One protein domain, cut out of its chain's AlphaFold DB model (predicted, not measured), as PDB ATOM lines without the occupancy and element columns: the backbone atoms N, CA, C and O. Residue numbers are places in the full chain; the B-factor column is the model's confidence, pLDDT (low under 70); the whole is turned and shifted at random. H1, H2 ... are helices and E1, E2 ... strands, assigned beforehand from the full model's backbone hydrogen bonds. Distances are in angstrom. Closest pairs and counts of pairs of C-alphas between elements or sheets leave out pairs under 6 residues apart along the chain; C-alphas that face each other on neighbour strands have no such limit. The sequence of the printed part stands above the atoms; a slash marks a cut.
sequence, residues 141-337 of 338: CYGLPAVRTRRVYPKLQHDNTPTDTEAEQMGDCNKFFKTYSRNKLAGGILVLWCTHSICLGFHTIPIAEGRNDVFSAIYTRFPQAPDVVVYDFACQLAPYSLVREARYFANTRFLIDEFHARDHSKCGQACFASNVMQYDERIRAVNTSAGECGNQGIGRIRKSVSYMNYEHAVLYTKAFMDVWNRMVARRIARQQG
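AT A GLANCE: This is residues 141 to 337 of the 338 residues of an uncharacterized protein of Polyporus brumalis (UniProt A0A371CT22). A two-strand hairpin, E1 and E2, stands between one long helix, H7, on the E2 side, and a body in which H1 and H2 cross steeply beside a small parallel sheet of E3 and E4; H5 packs on E1, and H6 makes the turn from H5 into H7. Residues 141 to 187, with no named element, run round the outside of that body, while the short helices H3 and H4 lie beyond E3 and E4. The printed part has 197 residues with seven named helices and four strands, in the order E1 E2 H1 E3 H2 E4 H3 H4 H5 H6 H7; the class is mixed, helices and strands, with under half of the residues in named elements. The whole is compact, with a radius of gyration of the C-alphas of 17.2 A and spans of 48 by 45 by 34 A.

HOW THE PARTS SIT: E1, residues 188 to 193, and E2, residues 199 to 205, form an antiparallel hairpin at 162 degrees; N 190 and O 203 are 2.9 A apart, within hydrogen-bond range. Residues 141 to 142 pair antiparallel with residues 201 to 202 of E2. The closest C-alphas of E2 and H7, residues 310 to 335, are those of Cys 199 and Asn 325, 6.3 A apart. For E1 and H5, residues 290 to 299, they are Trp 193 and Gly 291, 5.9 A; H5 and H7 are near each other, with 9 pairs of C-alphas within 10 A. H7 touches H6, residues 302 to 306, with residues 312 to 317 alone, closest at the C-alphas of Val 305 and Ala 313, 5.1 A. The closest C-alphas of E1 and H1, residues 211 to 221, are those of Leu 190 and Asp 213, 7.4 A. H2, residues 234 to 245, touches H1 with residues 236 to 241 alone, at a steep tilt of 55 degrees, the same way; the C-alphas of Arg 211 and Leu 237 are closest, 5.6 A. E3, residues 228 to 230, and E4, residues 253 to 255, are parallel, with N 229 and O 253 2.8 A apart, within hydrogen-bond range. E3, H2 and E4 make a strand-helix-strand unit, two parallel neighbour strands with a helix between, its crossover right-handed. H3, residues 273 to 276, and H4, residues 281 to 284, are close but not clearly touching, at 7.1 A between the C-alphas of Val 276 and Ile 283. Every O i to N i+4 pair is within hydrogen-bond range in H5, H6 and H7, against 6 of 7 in H1 and 6 of 8 in H2; H3 and H4 are too short for such a pair.

IN THESE COORDINATES: E1 begins at C-alpha 188, (280.256, 279.346, 445.306), and measures 15.7 A; E2 measures 16.6 A. H1 measures 15.6 A, H2 15.5 A and H5 14.3 A. H7, 37.4 A long, begins at C-alpha 310, (276.958, 272.383, 454.417), and ends at C-alpha 335, (303.035, 261.277, 429.976).

THE WHOLE: The C-alphas of Gln 157 and Gly 337 are the two farthest apart, 54.1 A. The printed part has no cut, and the link from E4 to H3, 17 residues, is long. The mean pLDDT of the printed part is 82.7; residues 161 to 187 and 206 to 209 are under 70.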
ATOM      1  N   CYS A 141     289.715 274.121 452.813       93.31
ATOM      2  CA  CYS A 141     290.661 273.016 452.774       93.31
ATOM      3  C   CYS A 141     291.778 273.299 451.770       93.31
ATOM      4  O   CYS A 141     291.591 273.158 450.561       93.31
ATOM      5  N   TYR A 142     292.968 273.610 452.279       93.69
ATOM      6  CA  TYR A 142     294.183 273.762 451.483       93.69
ATOM      7  C   TYR A 142     295.194 272.666 451.801       93.69
ATOM      8  O   TYR A 142     295.331 272.248 452.945       93.69
ATOM      9  N   GLY A 143     295.913 272.197 450.778       90.56
ATOM     10  CA  GLY A 143     297.061 271.306 450.966       90.56
ATOM     11  C   GLY A 143     298.275 272.027 451.561       90.56
ATOM     12  O   GLY A 143     299.175 271.383 452.090       90.56
ATOM     13  N   LEU A 144     298.290 273.361 451.481       90.62
ATOM     14  CA  LEU A 144     299.272 274.221 452.132       90.62
ATOM     15  C   LEU A 144     298.775 274.637 453.526       90.62
ATOM     16  O   LEU A 144     297.601 275.002 453.657       90.62
ATOM     17  N   PRO A 145     299.650 274.638 454.550       91.50
ATOM     18  CA  PRO A 145     299.279 275.095 455.886       91.50
ATOM     19  C   PRO A 145     298.940 276.589 455.879       91.50
ATOM     20  O   PRO A 145     299.468 277.352 455.065       91.50
ATOM     21  N   ALA A 146     298.094 277.039 456.808       93.38
ATOM     22  CA  ALA A 146     298.017 278.467 457.092       93.38
ATOM     23  C   ALA A 146     299.326 278.950 457.722       93.38
ATOM     24  O   ALA A 146     299.771 278.460 458.762       93.38
ATOM     25  N   VAL A 147     299.922 279.940 457.069       95.38
ATOM     26  CA  VAL A 147     301.192 280.562 457.447       95.38
ATOM     27  C   VAL A 147     301.029 281.999 457.933       95.38
ATOM     28  O   VAL A 147     301.979 282.584 458.450       95.38
ATOM     29  N   ARG A 148     299.845 282.591 457.727       93.44
ATOM     30  CA  ARG A 148     299.480 283.950 458.149       93.44
ATOM     31  C   ARG A 148     297.980 284.065 458.359       93.44
ATOM     32  O   ARG A 148     297.201 283.364 457.716       93.44
ATOM     33  N   THR A 149     297.578 285.031 459.176       89.44
ATOM     34  CA  THR A 149     296.198 285.518 459.217       89.44
ATOM     35  C   THR A 149     296.025 286.692 458.256       89.44
ATOM     36  O   THR A 149     296.929 287.512 458.074       89.44
ATOM     37  N   ARG A 150     294.855 286.781 457.618       87.12
ATOM     38  CA  ARG A 150     294.501 287.946 456.802       87.12
ATOM     39  C   ARG A 150     294.287 289.140 457.728       87.12
ATOM     40  O   ARG A 150     293.455 289.088 458.631       87.12
ATOM     41  N   ARG A 151     295.055 290.210 457.514       87.81
ATOM     42  CA  ARG A 151     294.938 291.446 458.291       87.81
ATOM     43  C   ARG A 151     293.692 292.221 457.888       87.81
ATOM     44  O   ARG A 151     293.146 292.040 456.805       87.81
ATOM     45  N   VAL A 152     293.277 293.106 458.781       86.50
ATOM     46  CA  VAL A 152     292.328 294.180 458.498       86.50
ATOM     47  C   VAL A 152     293.150 295.407 458.154       86.50
ATOM     48  O   VAL A 152     294.050 295.750 458.921       86.50
ATOM     49  N   TYR A 153     292.860 296.070 457.040       87.44
ATOM     50  CA  TYR A 153     293.593 297.258 456.600       87.44
ATOM     51  C   TYR A 153     292.792 298.519 456.956       87.44
ATOM     52  O   TYR A 153     291.893 298.890 456.205       87.44
ATOM     53  N   PRO A 154     293.103 299.238 458.059       83.88
ATOM     54  CA  PRO A 154     292.227 300.296 458.585       83.88
ATOM     55  C   PRO A 154     292.070 301.503 457.653       83.88
ATOM     56  O   PRO A 154     291.115 302.262 457.764       83.88
ATOM     57  N   LYS A 155     293.023 301.692 456.732       84.81
ATOM     58  CA  LYS A 155     292.993 302.762 455.724       84.81
ATOM     59  C   LYS A 155     291.965 302.504 454.619       84.81
ATOM     60  O   LYS A 155     291.647 303.419 453.867       84.81
ATOM     61  N   LEU A 156     291.487 301.268 454.497       84.75
ATOM     62  CA  LEU A 156     290.500 300.870 453.510       84.75
ATOM     63  C   LEU A 156     289.138 300.847 454.188       84.75
ATOM     64  O   LEU A 156     288.839 299.979 455.011       84.75
ATOM     65  N   GLN A 157     288.316 301.835 453.840       75.88
ATOM     66  CA  GLN A 157     286.915 301.838 454.236       75.88
ATOM     67  C   GLN A 157     286.289 300.520 453.767       75.88
ATOM     68  O   GLN A 157     286.539 300.080 452.646       75.88
ATOM     69  N   HIS A 158     285.514 299.880 454.641       74.00
ATOM     70  CA  HIS A 158     284.793 298.641 454.344       74.00
ATOM     71  C   HIS A 158     285.634 297.368 454.130       74.00
ATOM     72  O   HIS A 158     285.088 296.358 453.704       74.00
ATOM     73  N   ASP A 159     286.922 297.344 454.499       78.94
ATOM     74  CA  ASP A 159     287.796 296.175 454.274       78.94
ATOM     75  C   ASP A 159     287.326 294.855 454.920       78.94
ATOM     76  O   ASP A 159     287.680 293.779 454.437       78.94
ATOM     77  N   ASN A 160     286.532 294.948 455.990       70.12
ATOM     78  CA  ASN A 160     285.963 293.811 456.720       70.12
ATOM     79  C   ASN A 160     284.468 293.595 456.478       70.12
ATOM     80  O   ASN A 160     283.878 292.693 457.071       70.12
ATOM     81  N   THR A 161     283.825 294.441 455.680       63.81
ATOM     82  CA  THR A 161     282.395 294.305 455.398       63.81
ATOM     83  C   THR A 161     282.212 293.558 454.084       63.81
ATOM     84  O   THR A 161     282.781 293.983 453.082       63.81
ATOM     85  N   PRO A 162     281.409 292.479 454.054       54.50
ATOM     86  CA  PRO A 162     280.960 291.882 452.804       54.50
ATOM     87  C   PRO A 162     280.103 292.918 452.069       54.50
ATOM     88  O   PRO A 162     278.964 293.173 452.453       54.50
ATOM     89  N   THR A 163     280.663 293.599 451.076       51.06
ATOM     90  CA  THR A 163     279.912 294.558 450.265       51.06
ATOM     91  C   THR A 163     279.317 293.849 449.057       51.06
ATOM     92  O   THR A 163     280.003 293.606 448.071       51.06
ATOM     93  N   ASP A 164     278.007 293.591 449.102       45.34
ATOM     94  CA  ASP A 164     277.188 293.192 447.939       45.34
ATOM     95  C   ASP A 164     277.152 294.278 446.832       45.34
ATOM     96  O   ASP A 164     276.599 294.073 445.751       45.34
ATOM     97  N   THR A 165     277.730 295.453 447.099       41.53
ATOM     98  CA  THR A 165     277.597 296.707 446.341       41.53
ATOM     99  C   THR A 165     278.813 297.103 445.501       41.53
ATOM    100  O   THR A 165     278.821 298.199 444.943       41.53
ATOM    101  N   GLU A 166     279.833 296.250 445.342       47.25
ATOM    102  CA  GLU A 166     281.051 296.643 444.603       47.25
ATOM    103  C   GLU A 166     280.797 297.020 443.127       47.25
ATOM    104  O   GLU A 166     281.611 297.720 442.534       47.25
ATOM    105  N   ALA A 167     279.648 296.654 442.547       42.81
ATOM    106  CA  ALA A 167     279.330 296.907 441.143       42.81
ATOM    107  C   ALA A 167     279.201 298.395 440.746       42.81
ATOM    108  O   ALA A 167     279.423 298.712 439.580       42.81
ATOM    109  N   GLU A 168     278.836 299.307 441.657       39.19
ATOM    110  CA  GLU A 168     278.560 300.719 441.304       39.19
ATOM    111  C   GLU A 168     279.742 301.674 441.551       39.19
ATOM    112  O   GLU A 168     279.767 302.770 440.998       39.19
ATOM    113  N   GLN A 169     280.749 301.252 442.323       44.16
ATOM    114  CA  GLN A 169     281.988 302.016 442.570       44.16
ATOM    115  C   GLN A 169     283.219 301.397 441.887       44.16
ATOM    116  O   GLN A 169     284.349 301.846 442.089       44.16
ATOM    117  N   MET A 170     283.015 300.337 441.103       48.25
ATOM    118  CA  MET A 170     284.072 299.589 440.434       48.25
ATOM    119  C   MET A 170     284.711 300.420 439.319       48.25
ATOM    120  O   MET A 170     284.031 301.114 438.566       48.25
ATOM    121  N   GLY A 171     286.040 300.325 439.206       50.66
ATOM    122  CA  GLY A 171     286.769 300.860 438.060       50.66
ATOM    123  C   GLY A 171     286.238 300.307 436.734       50.66
ATOM    124  O   GLY A 171     285.372 299.440 436.687       50.66
ATOM    125  N   ASP A 172     286.791 300.782 435.628       51.03
ATOM    126  CA  ASP A 172     286.211 300.618 434.291       51.03
ATOM    127  C   ASP A 172     285.912 299.170 433.820       51.03
ATOM    128  O   ASP A 172     285.141 298.980 432.874       51.03
ATOM    129  N   CYS A 173     286.473 298.140 434.462       58.03
ATOM    130  CA  CYS A 173     286.245 296.734 434.121       58.03
ATOM    131  C   CYS A 173     285.023 296.139 434.849       58.03
ATOM    132  O   CYS A 173     285.116 295.658 435.978       58.03
ATOM    133  N   ASN A 174     283.885 296.104 434.153       51.97
ATOM    134  CA  ASN A 174     282.636 295.514 434.636       51.97
ATOM    135  C   ASN A 174     282.474 294.070 434.144       51.97
ATOM    136  O   ASN A 174     281.673 293.803 433.245       51.97
ATOM    137  N   LYS A 175     283.213 293.122 434.731       52.75
ATOM    138  CA  LYS A 175     282.876 291.697 434.574       52.75
ATOM    139  C   LYS A 175     281.477 291.470 435.160       52.75
ATOM    140  O   LYS A 175     281.145 292.055 436.188       52.75
ATOM    141  N   PHE A 176     280.645 290.670 434.489       43.75
ATOM    142  CA  PHE A 176     279.225 290.425 434.779       43.75
ATOM    143  C   PHE A 176     278.925 290.007 436.238       43.75
ATOM    144  O   PHE A 176     278.616 288.854 436.523       43.75
ATOM    145  N   PHE A 177     278.905 290.965 437.165       40.78
ATOM    146  CA  PHE A 177     278.463 290.760 438.549       40.78
ATOM    147  C   PHE A 177     276.951 290.463 438.623       40.78
ATOM    148  O   PHE A 177     276.442 289.901 439.587       40.78
ATOM    149  N   LYS A 178     276.213 290.785 437.550       37.03
ATOM    150  CA  LYS A 178     274.744 290.729 437.488       37.03
ATOM    151  C   LYS A 178     274.137 289.319 437.530       37.03
ATOM    152  O   LYS A 178     272.917 289.213 437.656       37.03
ATOM    153  N   THR A 179     274.928 288.250 437.434       38.62
ATOM    154  CA  THR A 179     274.385 286.881 437.318       38.62
ATOM    155  C   THR A 179     274.338 286.123 438.649       38.62
ATOM    156  O   THR A 179     273.476 285.262 438.818       38.62
ATOM    157  N   TYR A 180     275.206 286.444 439.614       38.84
ATOM    158  CA  TYR A 180     275.365 285.631 440.830       38.84
ATOM    159  C   TYR A 180     274.410 286.016 441.974       38.84
ATOM    160  O   TYR A 180     273.949 285.140 442.703       38.84
ATOM    161  N   SER A 181     273.995 287.283 442.078       40.00
ATOM    162  CA  SER A 181     273.219 287.781 443.231       40.00
ATOM    163  C   SER A 181     271.722 287.430 443.234       40.00
ATOM    164  O   SER A 181     271.040 287.668 444.229       40.00
ATOM    165  N   ARG A 182     271.153 286.885 442.146       40.09
ATOM    166  CA  ARG A 182     269.684 286.739 442.026       40.09
ATOM    167  C   ARG A 182     269.076 285.519 442.725       40.09
ATOM    168  O   ARG A 182     267.887 285.556 443.025       40.09
ATOM    169  N   ASN A 183     269.851 284.469 443.009       44.41
ATOM    170  CA  ASN A 183     269.264 283.158 443.333       44.41
ATOM    171  C   ASN A 183     269.425 282.680 444.789       44.41
ATOM    172  O   ASN A 183     268.955 281.586 445.085       44.41
ATOM    173  N   LYS A 184     270.035 283.458 445.701       42.16
ATOM    174  CA  LYS A 184     270.208 283.100 447.135       42.16
ATOM    175  C   LYS A 184     270.784 281.687 447.393       42.16
ATOM    176  O   LYS A 184     270.525 281.089 448.434       42.16
ATOM    177  N   LEU A 185     271.533 281.133 446.442       46.94
ATOM    178  CA  LEU A 185     272.303 279.899 446.621       46.94
ATOM    179  C   LEU A 185     273.667 280.265 447.224       46.94
ATOM    180  O   LEU A 185     274.091 281.408 447.070       46.94
ATOM    181  N   ALA A 186     274.340 279.318 447.891       49.78
ATOM    182  CA  ALA A 186     275.699 279.519 448.405       49.78
ATOM    183  C   ALA A 186     276.589 280.201 447.346       49.78
ATOM    184  O   ALA A 186     276.574 279.794 446.181       49.78
ATOM    185  N   GLY A 187     277.333 281.229 447.766       57.78
ATOM    186  CA  GLY A 187     278.129 282.122 446.913       57.78
ATOM    187  C   GLY A 187     279.158 281.456 445.998       57.78
ATOM    188  O   GLY A 187     279.625 282.093 445.058       57.78
ATOM    189  N   GLY A 188     279.479 280.179 446.222       78.75
ATOM    190  CA  GLY A 188     280.256 279.346 445.306       78.75
ATOM    191  C   GLY A 188     281.311 278.498 446.011       78.75
ATOM    192  O   GLY A 188     281.289 278.313 447.227       78.75
ATOM    193  N   ILE A 189     282.240 277.964 445.225       85.50
ATOM    194  CA  ILE A 189     283.452 277.301 445.714       85.50
ATOM    195  C   ILE A 189     284.613 277.950 444.970       85.50
ATOM    196  O   ILE A 189     284.677 277.837 443.746       85.50
ATOM    197  N   LEU A 190     285.526 278.592 445.696       88.69
ATOM    198  CA  LEU A 190     286.797 279.017 445.121       88.69
ATOM    199  C   LEU A 190     287.754 277.832 445.161       88.69
ATOM    200  O   LEU A 190     287.900 277.193 446.201       88.69
ATOM    201  N   VAL A 191     288.453 277.576 444.061       92.12
ATOM    202  CA  VAL A 191     289.476 276.533 443.993       92.12
ATOM    203  C   VAL A 191     290.776 277.131 443.478       92.12
ATOM    204  O   VAL A 191     290.793 277.807 442.451       92.12
ATOM    205  N   LEU A 192     291.876 276.866 444.182       93.56
ATOM    206  CA  LEU A 192     293.212 277.174 443.694       93.56
ATOM    207  C   LEU A 192     293.764 275.979 442.929       93.56
ATOM    208  O   LEU A 192     293.868 274.871 443.457       93.56
ATOM    209  N   TRP A 193     294.171 276.233 441.694       93.12
ATOM    210  CA  TRP A 193     294.762 275.246 440.805       93.12
ATOM    211  C   TRP A 193     296.224 275.595 440.553       93.12
ATOM    212  O   TRP A 193     296.569 276.764 440.395       93.12
ATOM    213  N   CYS A 194     297.090 274.588 440.477       91.00
ATOM    214  CA  CYS A 194     298.402 274.783 439.872       91.00
ATOM    215  C   CYS A 194     298.309 274.677 438.342       91.00
ATOM    216  O   CYS A 194     297.306 274.230 437.780       91.00
ATOM    217  N   THR A 195     299.396 275.021 437.659       88.19
ATOM    218  CA  THR A 195     299.514 274.991 436.192       88.19
ATOM    219  C   THR A 195     299.343 273.594 435.582       88.19
ATOM    220  O   THR A 195     298.997 273.468 434.412       88.19
ATOM    221  N   HIS A 196     299.510 272.538 436.383       89.25
ATOM    222  CA  HIS A 196     299.267 271.144 436.000       89.25
ATOM    223  C   HIS A 196     297.804 270.700 436.196       89.25
ATOM    224  O   HIS A 196     297.505 269.513 436.090       89.25
ATOM    225  N   SER A 197     296.897 271.624 436.538       90.50
ATOM    226  CA  SER A 197     295.496 271.350 436.898       90.50
ATOM    227  C   SER A 197     295.321 270.468 438.146       90.50
ATOM    228  O   SER A 197     294.310 269.780 438.286       90.50
ATOM    229  N   ILE A 198     296.288 270.492 439.070       93.06
ATOM    230  CA  ILE A 198     296.150 269.891 440.405       93.06
ATOM    231  C   ILE A 198     295.496 270.925 441.326       93.06
ATOM    232  O   ILE A 198     295.941 272.072 441.389       93.06
ATOM    233  N   CYS A 199     294.451 270.517 442.041       94.81
ATOM    234  CA  CYS A 199     293.814 271.307 443.086       94.81
ATOM    235  C   CYS A 199     294.775 271.442 444.272       94.81
ATOM    236  O   CYS A 199     295.126 270.449 444.913       94.81
ATOM    237  N   LEU A 200     295.197 272.672 444.558       95.06
ATOM    238  CA  LEU A 200     295.992 273.029 445.735       95.06
ATOM    239  C   LEU A 200     295.112 273.216 446.975       95.06
ATOM    240  O   LEU A 200     295.593 273.139 448.105       95.06
ATOM    241  N   GLY A 201     293.824 273.466 446.763       94.38
ATOM    242  CA  GLY A 201     292.825 273.592 447.808       94.38
ATOM    243  C   GLY A 201     291.619 274.387 447.356       94.38
ATOM    244  O   GLY A 201     291.595 274.940 446.255       94.38
ATOM    245  N   PHE A 202     290.620 274.458 448.222       93.06
ATOM    246  CA  PHE A 202     289.386 275.180 447.975       93.06
ATOM    247  C   PHE A 202     288.870 275.835 449.251       93.06
ATOM    248  O   PHE A 202     289.224 275.423 450.357       93.06
ATOM    249  N   HIS A 203     287.979 276.807 449.097       90.00
ATOM    250  CA  HIS A 203     287.082 277.183 450.177       90.00
ATOM    251  C   HIS A 203     285.667 277.467 449.682       90.00
ATOM    252  O   HIS A 203     285.454 277.904 448.550       90.00
ATOM    253  N   THR A 204     284.685 277.188 450.535       84.12
ATOM    254  CA  THR A 204     283.280 277.513 450.283       84.12
ATOM    255  C   THR A 204     283.032 278.997 450.482       84.12
ATOM    256  O   THR A 204     283.371 279.540 451.532       84.12
ATOM    257  N   ILE A 205     282.378 279.627 449.515       78.75
ATOM    258  CA  ILE A 205     282.024 281.038 449.576       78.75
ATOM    259  C   ILE A 205     280.558 281.138 450.004       78.75
ATOM    260  O   ILE A 205     279.685 280.626 449.299       78.75
ATOM    261  N   PRO A 206     280.249 281.762 451.152       61.78
ATOM    262  CA  PRO A 206     278.885 281.796 451.664       61.78
ATOM    263  C   PRO A 206     277.978 282.769 450.897       61.78
ATOM    264  O   PRO A 206     276.808 282.448 450.697       61.78
ATOM    265  N   ILE A 207     278.495 283.918 450.437       61.81
ATOM    266  CA  ILE A 207     277.677 285.020 449.886       61.81
ATOM    267  C   ILE A 207     277.973 285.272 448.401       61.81
ATOM    268  O   ILE A 207     277.124 284.994 447.557       61.81
ATOM    269  N   ALA A 208     279.167 285.756 448.066       62.50
ATOM    270  CA  ALA A 208     279.580 286.025 446.691       62.50
ATOM    271  C   ALA A 208     281.102 285.930 446.574       62.50
ATOM    272  O   ALA A 208     281.804 286.355 447.490       62.50
ATOM    273  N   GLU A 209     281.594 285.369 445.466       65.38
ATOM    274  CA  GLU A 209     283.028 285.345 445.163       65.38
ATOM    275  C   GLU A 209     283.545 286.774 444.989       65.38
ATOM    276  O   GLU A 209     283.015 287.548 444.186       65.38
ATOM    277  N   GLY A 210     284.601 287.112 445.720       72.94
ATOM    278  CA  GLY A 210     285.262 288.399 445.623       72.94
ATOM    279  C   GLY A 210     286.780 288.296 445.547       72.94
ATOM    280  O   GLY A 210     287.410 287.265 445.774       72.94
ATOM    281  N   ARG A 211     287.409 289.445 445.298       85.69
ATOM    282  CA  ARG A 211     288.877 289.589 445.286       85.69
ATOM    283  C   ARG A 211     289.509 289.194 446.622       85.69
ATOM    284  O   ARG A 211     290.642 288.719 446.646       85.69
ATOM    285  N   ASN A 212     288.766 289.372 447.718       85.56
ATOM    286  CA  ASN A 212     289.194 288.988 449.057       85.56
ATOM    287  C   ASN A 212     289.441 287.484 449.184       85.56
ATOM    288  O   ASN A 212     290.383 287.098 449.869       85.56
ATOM    289  N   ASP A 213     288.626 286.653 448.540       86.50
ATOM    290  CA  ASP A 213     288.719 285.196 448.620       86.50
ATOM    291  C   ASP A 213     290.034 284.715 447.999       86.50
ATOM    292  O   ASP A 213     290.832 284.029 448.643       86.50
ATOM    293  N   VAL A 214     290.327 285.184 446.781       90.69
ATOM    294  CA  VAL A 214     291.581 284.879 446.076       90.69
ATOM    295  C   VAL A 214     292.788 285.453 446.818       90.69
ATOM    296  O   VAL A 214     293.768 284.744 447.055       90.69
ATOM    297  N   PHE A 215     292.719 286.721 447.235       93.81
ATOM    298  CA  PHE A 215     293.776 287.365 448.015       93.81
ATOM    299  C   PHE A 215     294.073 286.600 449.307       93.81
ATOM    300  O   PHE A 215     295.230 286.288 449.584       93.81
ATOM    301  N   SER A 216     293.038 286.266 450.082       91.56
ATOM    302  CA  SER A 216     293.179 285.581 451.367       91.56
ATOM    303  C   SER A 216     293.757 284.190 451.164       91.56
ATOM    304  O   SER A 216     294.682 283.812 451.880       91.56
ATOM    305  N   ALA A 217     293.295 283.457 450.151       93.00
ATOM    306  CA  ALA A 217     293.839 282.152 449.807       93.00
ATOM    307  C   ALA A 217     295.337 282.215 449.467       93.00
ATOM    308  O   ALA A 217     296.100 281.357 449.893       93.00
ATOM    309  N   ILE A 218     295.797 283.242 448.750       95.69
ATOM    310  CA  ILE A 218     297.220 283.370 448.416       95.69
ATOM    311  C   ILE A 218     298.032 283.853 449.627       95.69
ATOM    312  O   ILE A 218     299.064 283.273 449.962       95.69
ATOM    313  N   TYR A 219     297.582 284.906 450.308       96.00
ATOM    314  CA  TYR A 219     298.331 285.549 451.390       96.00
ATOM    315  C   TYR A 219     298.489 284.659 452.632       96.00
ATOM    316  O   TYR A 219     299.546 284.641 453.268       96.00
ATOM    317  N   THR A 220     297.438 283.908 452.973       94.88
ATOM    318  CA  THR A 220     297.412 283.069 454.183       94.88
ATOM    319  C   THR A 220     298.101 281.724 453.999       94.88
ATOM    320  O   THR A 220     298.487 281.125 454.997       94.88
ATOM    321  N   ARG A 221     298.272 281.244 452.759       94.75
ATOM    322  CA  ARG A 221     298.771 279.884 452.468       94.75
ATOM    323  C   ARG A 221     300.188 279.844 451.928       94.75
ATOM    324  O   ARG A 221     300.899 278.871 452.159       94.75
ATOM    325  N   PHE A 222     300.609 280.876 451.203       95.69
ATOM    326  CA  PHE A 222     301.917 280.883 450.567       95.69
ATOM    327  C   PHE A 222     302.916 281.665 451.431       95.69
ATOM    328  O   PHE A 222     302.678 282.829 451.741       95.69
ATOM    329  N   PRO A 223     304.057 281.085 451.842       95.12
ATOM    330  CA  PRO A 223     305.102 281.837 452.541       95.12
ATOM    331  C   PRO A 223     305.653 282.997 451.707       95.12
ATOM    332  O   PRO A 223     305.985 284.046 452.249       95.12
ATOM    333  N   GLN A 224     305.696 282.835 450.391       95.62
ATOM    334  CA  GLN A 224     306.092 283.854 449.430       95.62
ATOM    335  C   GLN A 224     305.020 283.939 448.351       95.62
ATOM    336  O   GLN A 224     304.517 282.905 447.912       95.62
ATOM    337  N   ALA A 225     304.681 285.153 447.916       96.69
ATOM    338  CA  ALA A 225     303.701 285.321 446.858       96.69
ATOM    339  C   ALA A 225     304.157 284.584 445.584       96.69
ATOM    340  O   ALA A 225     305.341 284.643 445.245       96.69
ATOM    341  N   PRO A 226     303.243 283.913 444.862       95.38
ATOM    342  CA  PRO A 226     303.560 283.350 443.559       95.38
ATOM    343  C   PRO A 226     304.096 284.425 442.608       95.38
ATOM    344  O   PRO A 226     303.601 285.555 442.602       95.38
ATOM    345  N   ASP A 227     305.048 284.065 441.748       93.12
ATOM    346  CA  ASP A 227     305.553 284.975 440.709       93.12
ATOM    347  C   ASP A 227     304.455 285.380 439.716       93.12
ATOM    348  O   ASP A 227     304.495 286.457 439.118       93.12
ATOM    349  N   VAL A 228     303.473 284.497 439.519       92.81
ATOM    350  CA  VAL A 228     302.374 284.665 438.570       92.81
ATOM    351  C   VAL A 228     301.088 284.134 439.182       92.81
ATOM    352  O   VAL A 228     301.037 283.010 439.680       92.81
ATOM    353  N   VAL A 229     300.035 284.933 439.088       94.31
ATOM    354  CA  VAL A 229     298.661 284.570 439.415       94.31
ATOM    355  C   VAL A 229     297.836 284.763 438.153       94.31
ATOM    356  O   VAL A 229     297.716 285.884 437.657       94.31
ATOM    357  N   VAL A 230     297.280 283.671 437.628       92.50
ATOM    358  CA  VAL A 230     296.337 283.716 436.506       92.50
ATOM    359  C   VAL A 230     294.921 283.651 437.064       92.50
ATOM    360  O   VAL A 230     294.590 282.720 437.797       92.50
ATOM    361  N   TYR A 231     294.106 284.657 436.762       90.44
ATOM    362  CA  TYR A 231     292.739 284.776 437.262       90.44
ATOM    363  C   TYR A 231     291.894 285.579 436.277       90.44
ATOM    364  O   TYR A 231     292.377 286.549 435.699       90.44
ATOM    365  N   ASP A 232     290.630 285.211 436.090       85.12
ATOM    366  CA  ASP A 232     289.762 285.894 435.130       85.12
ATOM    367  C   ASP A 232     289.603 287.394 435.450       85.12
ATOM    368  O   ASP A 232     289.661 288.228 434.558       85.12
ATOM    369  N   PHE A 233     289.548 287.768 436.728       86.50
ATOM    370  CA  PHE A 233     289.439 289.148 437.190       86.50
ATOM    371  C   PHE A 233     290.767 289.679 437.752       86.50
ATOM    372  O   PHE A 233     290.807 290.533 438.645       86.50
ATOM    373  N   ALA A 234     291.887 289.182 437.212       90.62
ATOM    374  CA  ALA A 234     293.241 289.563 437.609       90.62
ATOM    375  C   ALA A 234     293.496 291.077 437.540       90.62
ATOM    376  O   ALA A 234     294.214 291.612 438.387       90.62
ATOM    377  N   CYS A 235     292.874 291.779 436.584       88.88
ATOM    378  CA  CYS A 235     293.011 293.229 436.437       88.88
ATOM    379  C   CYS A 235     292.612 294.005 437.699       88.88
ATOM    380  O   CYS A 235     293.232 295.013 438.013       88.88
ATOM    381  N   GLN A 236     291.618 293.517 438.444       87.81
ATOM    382  CA  GLN A 236     291.158 294.130 439.690       87.81
ATOM    383  C   GLN A 236     291.748 293.457 440.930       87.81
ATOM    384  O   GLN A 236     291.845 294.091 441.983       87.81
ATOM    385  N   LEU A 237     292.181 292.198 440.825       91.94
ATOM    386  CA  LEU A 237     292.920 291.523 441.891       91.94
ATOM    387  C   LEU A 237     294.291 292.172 442.135       91.94
ATOM    388  O   LEU A 237     294.713 292.270 443.286       91.94
ATOM    389  N   ALA A 238     294.966 292.648 441.085       94.00
ATOM    390  CA  ALA A 238     296.270 293.297 441.198       94.00
ATOM    391  C   ALA A 238     296.247 294.550 442.097       94.00
ATOM    392  O   ALA A 238     296.944 294.549 443.116       94.00
ATOM    393  N   PRO A 239     295.434 295.594 441.817       92.69
ATOM    394  CA  PRO A 239     295.343 296.749 442.705       92.69
ATOM    395  C   PRO A 239     294.803 296.362 444.087       92.69
ATOM    396  O   PRO A 239     295.309 296.861 445.088       92.69
ATOM    397  N   TYR A 240     293.850 295.423 444.174       92.94
ATOM    398  CA  TYR A 240     293.333 294.934 445.459       92.94
ATOM    399  C   TYR A 240     294.443 294.366 446.354       92.94
ATOM    400  O   TYR A 240     294.487 294.667 447.549       92.94
ATOM    401  N   SER A 241     295.337 293.571 445.763       95.25
ATOM    402  CA  SER A 241     296.439 292.900 446.454       95.25
ATOM    403  C   SER A 241     297.570 293.867 446.786       95.25
ATOM    404  O   SER A 241     298.072 293.853 447.905       95.25
ATOM    405  N   LEU A 242     297.942 294.750 445.854       95.38
ATOM    406  CA  LEU A 242     299.027 295.716 446.046       95.38
ATOM    407  C   LEU A 242     298.676 296.796 447.072       95.38
ATOM    408  O   LEU A 242     299.529 297.178 447.865       95.38
ATOM    409  N   VAL A 243     297.427 297.266 447.114       93.62
ATOM    410  CA  VAL A 243     296.992 298.251 448.120       93.62
ATOM    411  C   VAL A 243     297.038 297.676 449.540       93.62
ATOM    412  O   VAL A 243     297.254 298.415 450.500       93.62
ATOM    413  N   ARG A 244     296.868 296.356 449.672       94.12
ATOM    414  CA  ARG A 244     296.881 295.647 450.953       94.12
ATOM    415  C   ARG A 244     298.271 295.176 451.350       94.12
ATOM    416  O   ARG A 244     298.686 295.417 452.467       94.12
ATOM    417  N   GLU A 245     299.008 294.527 450.456       96.25
ATOM    418  CA  GLU A 245     300.253 293.816 450.778       96.25
ATOM    419  C   GLU A 245     301.315 294.019 449.681       96.25
ATOM    420  O   GLU A 245     301.854 293.066 449.115       96.25
ATOM    421  N   ALA A 246     301.637 295.279 449.364       96.19
ATOM    422  CA  ALA A 246     302.567 295.637 448.283       96.19
ATOM    423  C   ALA A 246     303.939 294.955 448.381       96.19
ATOM    424  O   ALA A 246     304.471 294.519 447.365       96.19
ATOM    425  N   ARG A 247     304.522 294.856 449.587       96.81
ATOM    426  CA  ARG A 247     305.837 294.215 449.777       96.81
ATOM    427  C   ARG A 247     305.788 292.716 449.486       96.81
ATOM    428  O   ARG A 247     306.715 292.188 448.887       96.81
ATOM    429  N   TYR A 248     304.695 292.051 449.852       97.31
ATOM    430  CA  TYR A 248     304.497 290.627 449.592       97.31
ATOM    431  C   TYR A 248     304.268 290.342 448.104       97.31
ATOM    432  O   TYR A 248     304.896 289.447 447.549       97.31
ATOM    433  N   PHE A 249     303.423 291.139 447.443       97.38
ATOM    434  CA  PHE A 249     303.074 290.977 446.025       97.38
ATOM    435  C   PHE A 249     303.983 291.748 445.057       97.38
ATOM    436  O   PHE A 249     303.676 291.823 443.869       97.38
ATOM    437  N   ALA A 250     305.098 292.319 445.526       95.25
ATOM    438  CA  ALA A 250     305.939 293.238 444.748       95.25
ATOM    439  C   ALA A 250     306.362 292.667 443.385       95.25
ATOM    440  O   ALA A 250     306.408 293.380 442.384       95.25
ATOM    441  N   ASN A 251     306.641 291.364 443.354       93.31
ATOM    442  CA  ASN A 251     307.131 290.659 442.174       93.31
ATOM    443  C   ASN A 251     306.073 289.759 441.516       93.31
ATOM    444  O   ASN A 251     306.376 289.096 440.523       93.31
ATOM    445  N   THR A 252     304.838 289.761 442.025       95.38
ATOM    446  CA  THR A 252     303.737 288.962 441.484       95.38
ATOM    447  C   THR A 252     303.130 289.637 440.264       95.38
ATOM    448  O   THR A 252     302.694 290.787 440.314       95.38
ATOM    449  N   ARG A 253     303.034 288.896 439.160       92.62
ATOM    450  CA  ARG A 253     302.238 289.288 437.996       92.62
ATOM    451  C   ARG A 253     300.828 288.745 438.106       92.62
ATOM    452  O   ARG A 253     300.640 287.551 438.310       92.62
ATOM    453  N   PHE A 254     299.853 289.605 437.873       94.44
ATOM    454  CA  PHE A 254     298.449 289.226 437.795       94.44
ATOM    455  C   PHE A 254     298.025 289.239 436.332       94.44
ATOM    456  O   PHE A 254     298.045 290.295 435.698       94.44
ATOM    457  N   LEU A 255     297.680 288.067 435.802       93.19
ATOM    458  CA  LEU A 255     297.372 287.871 434.391       93.19
ATOM    459  C   LEU A 255     295.941 287.365 434.210       93.19
ATOM    460  O   LEU A 255     295.512 286.428 434.877       93.19
ATOM    461  N   ILE A 256     295.216 287.980 433.285       90.38
ATOM    462  CA  ILE A 256     293.909 287.539 432.823       90.38
ATOM    463  C   ILE A 256     294.113 286.280 431.986       90.38
ATOM    464  O   ILE A 256     294.951 286.263 431.075       90.38
ATOM    465  N   ASP A 257     293.346 285.243 432.312       85.19
ATOM    466  CA  ASP A 257     293.265 284.009 431.532       85.19
ATOM    467  C   ASP A 257     292.836 284.298 430.083       85.19
ATOM    468  O   ASP A 257     291.968 285.129 429.813       85.19
ATOM    469  N   GLU A 258     293.436 283.588 429.132       83.88
ATOM    470  CA  GLU A 258     293.206 283.790 427.702       83.88
ATOM    471  C   GLU A 258     291.759 283.514 427.292       83.88
ATOM    472  O   GLU A 258     291.247 284.178 426.388       83.88
ATOM    473  N   PHE A 259     291.081 282.583 427.974       77.75
ATOM    474  CA  PHE A 259     289.686 282.258 427.680       77.75
ATOM    475  C   PHE A 259     288.749 283.445 427.946       77.75
ATOM    476  O   PHE A 259     287.828 283.709 427.174       77.75
ATOM    477  N   HIS A 260     289.044 284.209 428.999       80.44
ATOM    478  CA  HIS A 260     288.232 285.329 429.469       80.44
ATOM    479  C   HIS A 260     288.682 286.682 428.910       80.44
ATOM    480  O   HIS A 260     287.971 287.672 429.050       80.44
ATOM    481  N   ALA A 261     289.821 286.746 428.213       80.69
ATOM    482  CA  ALA A 261     290.395 287.987 427.691       80.69
ATOM    483  C   ALA A 261     289.404 288.852 426.883       80.69
ATOM    484  O   ALA A 261     289.458 290.080 426.936       80.69
ATOM    485  N   ARG A 262     288.468 288.235 426.151       80.94
ATOM    486  CA  ARG A 262     287.476 288.958 425.332       80.94
ATOM    487  C   ARG A 262     286.497 289.794 426.156       80.94
ATOM    488  O   ARG A 262     285.993 290.792 425.647       80.94
ATOM    489  N   ASP A 263     286.281 289.431 427.416       81.62
ATOM    490  CA  ASP A 263     285.378 290.143 428.322       81.62
ATOM    491  C   ASP A 263     286.041 291.391 428.942       81.62
ATOM    492  O   ASP A 263     285.387 292.182 429.623       81.62
ATOM    493  N   HIS A 264     287.331 291.617 428.665       82.12
ATOM    494  CA  HIS A 264     288.139 292.704 429.222       82.12
ATOM    495  C   HIS A 264     288.470 293.770 428.170       82.12
ATOM    496  O   HIS A 264     289.613 293.963 427.773       82.12
ATOM    497  N   SER A 265     287.468 294.525 427.724       78.31
ATOM    498  CA  SER A 265     287.651 295.518 426.650       78.31
ATOM    499  C   SER A 265     288.342 296.822 427.073       78.31
ATOM    500  O   SER A 265     288.866 297.534 426.220       78.31
ATOM    501  N   LYS A 266     288.347 297.149 428.373       80.88
ATOM    502  CA  LYS A 266     288.918 298.399 428.913       80.88
ATOM    503  C   LYS A 266     290.207 298.215 429.722       80.88
ATOM    504  O   LYS A 266     290.777 299.197 430.187       80.88
ATOM    505  N   CYS A 267     290.646 296.975 429.923       85.19
ATOM    506  CA  CYS A 267     291.882 296.692 430.645       85.19
ATOM    507  C   CYS A 267     293.095 296.920 429.736       85.19
ATOM    508  O   CYS A 267     293.063 296.632 428.537       85.19
ATOM    509  N   GLY A 268     294.181 297.413 430.313       85.19
ATOM    510  CA  GLY A 268     295.463 297.567 429.647       85.19
ATOM    511  C   GLY A 268     296.068 296.213 429.303       85.19
ATOM    512  O   GLY A 268     296.014 295.255 430.074       85.19
ATOM    513  N   GLN A 269     296.688 296.131 428.128       89.12
ATOM    514  CA  GLN A 269     297.197 294.870 427.583       89.12
ATOM    515  C   GLN A 269     298.282 294.212 428.456       89.12
ATOM    516  O   GLN A 269     298.530 293.013 428.339       89.12
ATOM    517  N   ALA A 270     298.912 294.954 429.368       88.88
ATOM    518  CA  ALA A 270     299.909 294.431 430.296       88.88
ATOM    519  C   ALA A 270     299.374 293.339 431.240       88.88
ATOM    520  O   ALA A 270     300.134 292.464 431.647       88.88
ATOM    521  N   CYS A 271     298.076 293.352 431.556       88.88
ATOM    522  CA  CYS A 271     297.473 292.341 432.421       88.88
ATOM    523  C   CYS A 271     296.977 291.095 431.670       88.88
ATOM    524  O   CYS A 271     296.385 290.231 432.295       88.88
ATOM    525  N   PHE A 272     297.210 290.954 430.363       91.06
ATOM    526  CA  PHE A 272     296.743 289.800 429.584       91.06
ATOM    527  C   PHE A 272     297.838 288.745 429.453       91.06
ATOM    528  O   PHE A 272     298.950 289.053 429.014       91.06
ATOM    529  N   ALA A 273     297.525 287.482 429.762       90.38
ATOM    530  CA  ALA A 273     298.498 286.397 429.638       90.38
ATOM    531  C   ALA A 273     299.041 286.264 428.203       90.38
ATOM    532  O   ALA A 273     300.254 286.177 428.017       90.38
ATOM    533  N   SER A 274     298.172 286.373 427.194       88.81
ATOM    534  CA  SER A 274     298.529 286.300 425.768       88.81
ATOM    535  C   SER A 274     299.557 287.352 425.327       88.81
ATOM    536  O   SER A 274     300.364 287.109 424.425       88.81
ATOM    537  N   ASN A 275     299.569 288.525 425.966       88.19
ATOM    538  CA  ASN A 275     300.562 289.565 425.709       88.19
ATOM    539  C   ASN A 275     301.930 289.168 426.287       88.19
ATOM    540  O   ASN A 275     302.953 289.288 425.614       88.19
ATOM    541  N   VAL A 276     301.949 288.642 427.512       88.12
ATOM    542  CA  VAL A 276     303.180 288.211 428.193       88.12
ATOM    543  C   VAL A 276     303.787 286.967 427.537       88.12
ATOM    544  O   VAL A 276     305.005 286.886 427.392       88.12
ATOM    545  N   MET A 277     302.964 286.026 427.069       90.06
ATOM    546  CA  MET A 277     303.399 284.798 426.383       90.06
ATOM    547  C   MET A 277     304.243 285.046 425.131       90.06
ATOM    548  O   MET A 277     305.004 284.170 424.715       90.06
ATOM    549  N   GLN A 278     304.139 286.227 424.518       86.75
ATOM    550  CA  GLN A 278     304.975 286.600 423.375       86.75
ATOM    551  C   GLN A 278     306.457 286.705 423.762       86.75
ATOM    552  O   GLN A 278     307.311 286.446 422.920       86.75
ATOM    553  N   TYR A 279     306.751 286.980 425.038       85.75
ATOM    554  CA  TYR A 279     308.099 287.273 425.532       85.75
ATOM    555  C   TYR A 279     308.571 286.351 426.659       85.75
ATOM    556  O   TYR A 279     309.772 286.231 426.865       85.75
ATOM    557  N   ASP A 280     307.663 285.694 427.386       88.38
ATOM    558  CA  ASP A 280     308.004 284.801 428.499       88.38
ATOM    559  C   ASP A 280     307.599 283.355 428.179       88.38
ATOM    560  O   ASP A 280     306.426 282.975 428.272       88.38
ATOM    561  N   GLU A 281     308.582 282.533 427.803       87.12
ATOM    562  CA  GLU A 281     308.376 281.122 427.454       87.12
ATOM    563  C   GLU A 281     307.788 280.314 428.616       87.12
ATOM    564  O   GLU A 281     306.980 279.413 428.398       87.12
ATOM    565  N   ARG A 282     308.095 280.690 429.863       87.38
ATOM    566  CA  ARG A 282     307.552 280.015 431.049       87.38
ATOM    567  C   ARG A 282     306.042 280.181 431.141       87.38
ATOM    568  O   ARG A 282     305.358 279.254 431.546       87.38
ATOM    569  N   ILE A 283     305.521 281.346 430.753       87.56
ATOM    570  CA  ILE A 283     304.073 281.592 430.717       87.56
ATOM    571  C   ILE A 283     303.455 280.878 429.520       87.56
ATOM    572  O   ILE A 283     302.394 280.282 429.655       87.56
ATOM    573  N   ARG A 284     304.136 280.885 428.368       88.62
ATOM    574  CA  ARG A 284     303.685 280.188 427.154       88.62
ATOM    575  C   ARG A 284     303.549 278.677 427.357       88.62
ATOM    576  O   ARG A 284     302.646 278.070 426.798       88.62
ATOM    577  N   ALA A 285     304.434 278.082 428.152       85.81
ATOM    578  CA  ALA A 285     304.411 276.658 428.475       85.81
ATOM    579  C   ALA A 285     303.341 276.280 429.518       85.81
ATOM    580  O   ALA A 285     303.078 275.097 429.734       85.81
ATOM    581  N   VAL A 286     302.734 277.262 430.190       84.31
ATOM    582  CA  VAL A 286     301.742 277.043 431.243       84.31
ATOM    583  C   VAL A 286     300.331 277.011 430.664       84.31
ATOM    584  O   VAL A 286     299.958 277.833 429.833       84.31
ATOM    585  N   ASN A 287     299.508 276.095 431.174       81.12
ATOM    586  CA  ASN A 287     298.071 276.098 430.929       81.12
ATOM    587  C   ASN A 287     297.402 277.244 431.710       81.12
ATOM    588  O   ASN A 287     297.032 277.084 432.876       81.12
ATOM    589  N   THR A 288     297.252 278.399 431.068       81.06
ATOM    590  CA  THR A 288     296.545 279.582 431.595       81.06
ATOM    591  C   THR A 288     295.079 279.288 431.915       81.06
ATOM    592  O   THR A 288     294.551 279.815 432.892       81.06
ATOM    593  N   SER A 289     294.470 278.347 431.194       79.56
ATOM    594  CA  SER A 289     293.086 277.905 431.388       79.56
ATOM    595  C   SER A 289     292.950 276.691 432.321       79.56
ATOM    596  O   SER A 289     291.906 276.032 432.348       79.56
ATOM    597  N   ALA A 290     293.979 276.368 433.119       81.06
ATOM    598  CA  ALA A 290     293.910 275.290 434.110       81.06
ATOM    599  C   ALA A 290     292.761 275.501 435.108       81.06
ATOM    600  O   ALA A 290     292.081 274.536 435.463       81.06
ATOM    601  N   GLY A 291     292.529 276.757 435.508       79.31
ATOM    602  CA  GLY A 291     291.399 277.143 436.349       79.31
ATOM    603  C   GLY A 291     290.056 276.856 435.684       79.31
ATOM    604  O   GLY A 291     289.210 276.212 436.292       79.31
ATOM    605  N   GLU A 292     289.889 277.232 434.416       81.25
ATOM    606  CA  GLU A 292     288.649 277.007 433.663       81.25
ATOM    607  C   GLU A 292     288.344 275.513 433.485       81.25
ATOM    608  O   GLU A 292     287.240 275.045 433.767       81.25
ATOM    609  N   CYS A 293     289.353 274.719 433.117       81.56
ATOM    610  CA  CYS A 293     289.224 273.264 433.027       81.56
ATOM    611  C   CYS A 293     288.836 272.632 434.376       81.56
ATOM    612  O   CYS A 293     287.993 271.731 434.435       81.56
ATOM    613  N   GLY A 294     289.446 273.102 435.467       83.62
ATOM    614  CA  GLY A 294     289.110 272.682 436.825       83.62
ATOM    615  C   GLY A 294     287.683 273.071 437.223       83.62
ATOM    616  O   GLY A 294     286.932 272.240 437.740       83.62
ATOM    617  N   ASN A 295     287.267 274.293 436.898       83.06
ATOM    618  CA  ASN A 295     285.931 274.822 437.171       83.06
ATOM    619  C   ASN A 295     284.847 274.075 436.385       83.06
ATOM    620  O   ASN A 295     283.796 273.752 436.942       83.06
ATOM    621  N   GLN A 296     285.118 273.683 435.136       85.50
ATOM    622  CA  GLN A 296     284.246 272.779 434.384       85.50
ATOM    623  C   GLN A 296     284.097 271.420 435.093       85.50
ATOM    624  O   GLN A 296     283.010 270.834 435.121       85.50
ATOM    625  N   GLY A 297     285.178 270.921 435.699       87.25
ATOM    626  CA  GLY A 297     285.161 269.753 436.579       87.25
ATOM    627  C   GLY A 297     284.228 269.943 437.774       87.25
ATOM    628  O   GLY A 297     283.375 269.090 438.025       87.25
ATOM    629  N   ILE A 298     284.323 271.084 438.454       88.25
ATOM    630  CA  ILE A 298     283.459 271.441 439.589       88.25
ATOM    631  C   ILE A 298     281.994 271.588 439.191       88.25
ATOM    632  O   ILE A 298     281.100 271.174 439.934       88.25
ATOM    633  N   GLY A 299     281.727 272.057 437.973       86.69
ATOM    634  CA  GLY A 299     280.385 272.091 437.399       86.69
ATOM    635  C   GLY A 299     279.663 270.736 437.452       86.69
ATOM    636  O   GLY A 299     278.440 270.706 437.591       86.69
ATOM    637  N   ARG A 300     280.398 269.614 437.436       90.50
ATOM    638  CA  ARG A 300     279.831 268.252 437.498       90.50
ATOM    639  C   ARG A 300     279.219 267.914 438.852       90.50
ATOM    640  O   ARG A 300     278.260 267.150 438.901       90.50
ATOM    641  N   ILE A 301     279.755 268.472 439.937       90.19
ATOM    642  CA  ILE A 301     279.255 268.221 441.295       90.19
ATOM    643  C   ILE A 301     278.282 269.289 441.782       90.19
ATOM    644  O   ILE A 301     277.596 269.068 442.777       90.19
ATOM    645  N   ARG A 302     278.170 270.417 441.066       86.88
ATOM    646  CA  ARG A 302     277.340 271.570 441.443       86.88
ATOM    647  C   ARG A 302     275.919 271.178 441.851       86.88
ATOM    648  O   ARG A 302     275.441 271.620 442.892       86.88
ATOM    649  N   LYS A 303     275.247 270.345 441.048       85.38
ATOM    650  CA  LYS A 303     273.872 269.911 441.338       85.38
ATOM    651  C   LYS A 303     273.814 269.064 442.608       85.38
ATOM    652  O   LYS A 303     273.001 269.353 443.475       85.38
ATOM    653  N   SER A 304     274.688 268.071 442.748       88.81
ATOM    654  CA  SER A 304     274.745 267.217 443.941       88.81
ATOM    655  C   SER A 304     274.992 268.032 445.210       88.81
ATOM    656  O   SER A 304     274.238 267.905 446.168       88.81
ATOM    657  N   VAL A 305     275.985 268.926 445.178       87.00
ATOM    658  CA  VAL A 305     276.340 269.809 446.296       87.00
ATOM    659  C   VAL A 305     275.170 270.711 446.695       87.00
ATOM    660  O   VAL A 305     274.930 270.895 447.882       87.00
ATOM    661  N   SER A 306     274.385 271.212 445.734       82.31
ATOM    662  CA  SER A 306     273.242 272.094 446.024       82.31
ATOM    663  C   SER A 306     272.101 271.446 446.824       82.31
ATOM    664  O   SER A 306     271.287 272.169 447.390       82.31
ATOM    665  N   TYR A 307     272.044 270.109 446.894       85.00
ATOM    666  CA  TYR A 307     271.063 269.367 447.700       85.00
ATOM    667  C   TYR A 307     271.637 268.828 449.019       85.00
ATOM    668  O   TYR A 307     270.924 268.170 449.774       85.00
ATOM    669  N   MET A 308     272.919 269.068 449.298       87.56
ATOM    670  CA  MET A 308     273.574 268.632 450.529       87.56
ATOM    671  C   MET A 308     273.485 269.722 451.596       87.56
ATOM    672  O   MET A 308     273.466 270.915 451.290       87.56
ATOM    673  N   ASN A 309     273.479 269.321 452.869       86.69
ATOM    674  CA  ASN A 309     273.799 270.271 453.931       86.69
ATOM    675  C   ASN A 309     275.280 270.686 453.834       86.69
ATOM    676  O   ASN A 309     276.077 270.038 453.153       86.69
ATOM    677  N   TYR A 310     275.635 271.772 454.517       83.81
ATOM    678  CA  TYR A 310     276.958 272.383 454.417       83.81
ATOM    679  C   TYR A 310     278.110 271.402 454.691       83.81
ATOM    680  O   TYR A 310     279.023 271.277 453.878       83.81
ATOM    681  N   GLU A 311     278.035 270.646 455.786       86.81
ATOM    682  CA  GLU A 311     279.076 269.689 456.171       86.81
ATOM    683  C   GLU A 311     279.268 268.598 455.105       86.81
ATOM    684  O   GLU A 311     280.389 268.324 454.671       86.81
ATOM    685  N   HIS A 312     278.170 268.024 454.599       90.19
ATOM    686  CA  HIS A 312     278.233 267.009 453.546       90.19
ATOM    687  C   HIS A 312     278.755 267.587 452.228       90.19
ATOM    688  O   HIS A 312     279.535 266.928 451.543       90.19
ATOM    689  N   ALA A 313     278.370 268.818 451.883       89.06
ATOM    690  CA  ALA A 313     278.876 269.520 450.709       89.06
ATOM    691  C   ALA A 313     280.402 269.708 450.772       89.06
ATOM    692  O   ALA A 313     281.096 269.452 449.783       89.06
ATOM    693  N   VAL A 314     280.929 270.106 451.931       90.81
ATOM    694  CA  VAL A 314     282.366 270.292 452.174       90.81
ATOM    695  C   VAL A 314     283.120 268.962 452.056       90.81
ATOM    696  O   VAL A 314     284.092 268.869 451.299       90.81
ATOM    697  N   LEU A 315     282.640 267.907 452.724       93.62
ATOM    698  CA  LEU A 315     283.234 266.566 452.654       93.62
ATOM    699  C   LEU A 315     283.211 265.997 451.228       93.62
ATOM    700  O   LEU A 315     284.219 265.474 450.745       93.62
ATOM    701  N   TYR A 316     282.080 266.127 450.532       94.19
ATOM    702  CA  TYR A 316     281.920 265.645 449.162       94.19
ATOM    703  C   TYR A 316     282.835 266.391 448.186       94.19
ATOM    704  O   TYR A 316     283.479 265.766 447.343       94.19
ATOM    705  N   THR A 317     282.951 267.714 448.336       93.69
ATOM    706  CA  THR A 317     283.873 268.536 447.540       93.69
ATOM    707  C   THR A 317     285.314 268.083 447.747       93.69
ATOM    708  O   THR A 317     286.030 267.868 446.770       93.69
ATOM    709  N   LYS A 318     285.735 267.842 448.995       95.12
ATOM    710  CA  LYS A 318     287.080 267.325 449.282       95.12
ATOM    711  C   LYS A 318     287.331 265.970 448.626       95.12
ATOM    712  O   LYS A 318     288.341 265.810 447.944       95.12
ATOM    713  N   ALA A 319     286.406 265.023 448.777       96.00
ATOM    714  CA  ALA A 319     286.529 263.704 448.163       96.00
ATOM    715  C   ALA A 319     286.624 263.795 446.629       96.00
ATOM    716  O   ALA A 319     287.454 263.125 446.012       96.00
ATOM    717  N   PHE A 320     285.820 264.664 446.011       95.88
ATOM    718  CA  PHE A 320     285.892 264.930 444.577       95.88
ATOM    719  C   PHE A 320     287.267 265.470 444.162       95.88
ATOM    720  O   PHE A 320     287.855 264.963 443.203       95.88
ATOM    721  N   MET A 321     287.811 266.443 444.901       95.56
ATOM    722  CA  MET A 321     289.135 267.012 444.628       95.56
ATOM    723  C   MET A 321     290.265 265.995 444.781       95.56
ATOM    724  O   MET A 321     291.199 265.994 443.982       95.56
ATOM    725  N   ASP A 322     290.176 265.090 445.753       95.62
ATOM    726  CA  ASP A 322     291.175 264.035 445.937       95.62
ATOM    727  C   ASP A 322     291.185 263.055 444.765       95.62
ATOM    728  O   ASP A 322     292.246 262.687 444.246       95.62
ATOM    729  N   VAL A 323     289.997 262.662 444.299       96.38
ATOM    730  CA  VAL A 323     289.856 261.819 443.109       96.38
ATOM    731  C   VAL A 323     290.383 262.550 441.875       96.38
ATOM    732  O   VAL A 323     291.145 261.957 441.107       96.38
ATOM    733  N   TRP A 324     290.043 263.832 441.708       95.12
ATOM    734  CA  TRP A 324     290.558 264.672 440.627       95.12
ATOM    735  C   TRP A 324     292.088 264.701 440.625       95.12
ATOM    736  O   TRP A 324     292.714 264.335 439.627       95.12
ATOM    737  N   ASN A 325     292.700 265.050 441.758       95.50
ATOM    738  CA  ASN A 325     294.150 265.132 441.907       95.50
ATOM    739  C   ASN A 325     294.825 263.797 441.602       95.50
ATOM    740  O   ASN A 325     295.814 263.757 440.870       95.50
ATOM    741  N   ARG A 326     294.256 262.682 442.072       95.88
ATOM    742  CA  ARG A 326     294.762 261.341 441.755       95.88
ATOM    743  C   ARG A 326     294.691 261.035 440.259       95.88
ATOM    744  O   ARG A 326     295.605 260.413 439.716       95.88
ATOM    745  N   MET A 327     293.615 261.430 439.582       94.75
ATOM    746  CA  MET A 327     293.466 261.234 438.137       94.75
ATOM    747  C   MET A 327     294.463 262.074 437.338       94.75
ATOM    748  O   MET A 327     295.059 261.563 436.389       94.75
ATOM    749  N   VAL A 328     294.666 263.334 437.729       93.00
ATOM    750  CA  VAL A 328     295.646 264.231 437.104       93.00
ATOM    751  C   VAL A 328     297.065 263.710 437.320       93.00
ATOM    752  O   VAL A 328     297.792 263.541 436.346       93.00
ATOM    753  N   ALA A 329     297.429 263.333 438.550       93.44
ATOM    754  CA  ALA A 329     298.742 262.766 438.860       93.44
ATOM    755  C   ALA A 329     299.048 261.514 438.020       93.44
ATOM    756  O   ALA A 329     300.130 261.387 437.454       93.44
ATOM    757  N   ARG A 330     298.067 260.617 437.851       94.81
ATOM    758  CA  ARG A 330     298.201 259.438 436.977       94.81
ATOM    759  C   ARG A 330     298.382 259.799 435.506       94.81
ATOM    760  O   ARG A 330     299.093 259.096 434.796       94.81
ATOM    761  N   ARG A 331     297.711 260.848 435.023       92.50
ATOM    762  CA  ARG A 331     297.867 261.322 433.643       92.50
ATOM    763  C   ARG A 331     299.277 261.862 433.413       92.50
ATOM    764  O   ARG A 331     299.881 261.507 432.408       92.50
ATOM    765  N   ILE A 332     299.782 262.655 434.356       90.81
ATOM    766  CA  ILE A 332     301.138 263.211 434.314       90.81
ATOM    767  C   ILE A 332     302.176 262.083 434.334       90.81
ATOM    768  O   ILE A 332     303.040 262.058 433.465       90.81
ATOM    769  N   ALA A 333     302.044 261.105 435.239       91.25
ATOM    770  CA  ALA A 333     302.954 259.955 435.311       91.25
ATOM    771  C   ALA A 333     303.040 259.196 433.971       91.25
ATOM    772  O   ALA A 333     304.128 259.002 433.437       91.25
ATOM    773  N   ARG A 334     301.887 258.907 433.348       91.88
ATOM    774  CA  ARG A 334     301.833 258.254 432.026       91.88
ATOM    775  C   ARG A 334     302.513 259.065 430.925       91.88
ATOM    776  O   ARG A 334     303.139 258.483 430.047       91.88
ATOM    777  N   GLN A 335     302.372 260.391 430.942       85.69
ATOM    778  CA  GLN A 335     303.035 261.277 429.976       85.69
ATOM    779  C   GLN A 335     304.555 261.318 430.177       85.69
ATOM    780  O   GLN A 335     305.287 261.547 429.220       85.69
ATOM    781  N   GLN A 336     305.023 261.066 431.401       84.94
ATOM    782  CA  GLN A 336     306.439 260.992 431.762       84.94
ATOM    783  C   GLN A 336     307.035 259.583 431.594       84.94
ATOM    784  O   GLN A 336     308.208 259.386 431.896       84.94
ATOM    785  N   GLY A 337     306.260 258.611 431.096       70.19
ATOM    786  CA  GLY A 337     306.726 257.236 430.893       70.19
ATOM    787  C   GLY A 337     306.902 256.430 432.184       70.19
ATOM    788  O   GLY A 337     307.665 255.465 432.180       70.19
TER     789      GLY A 337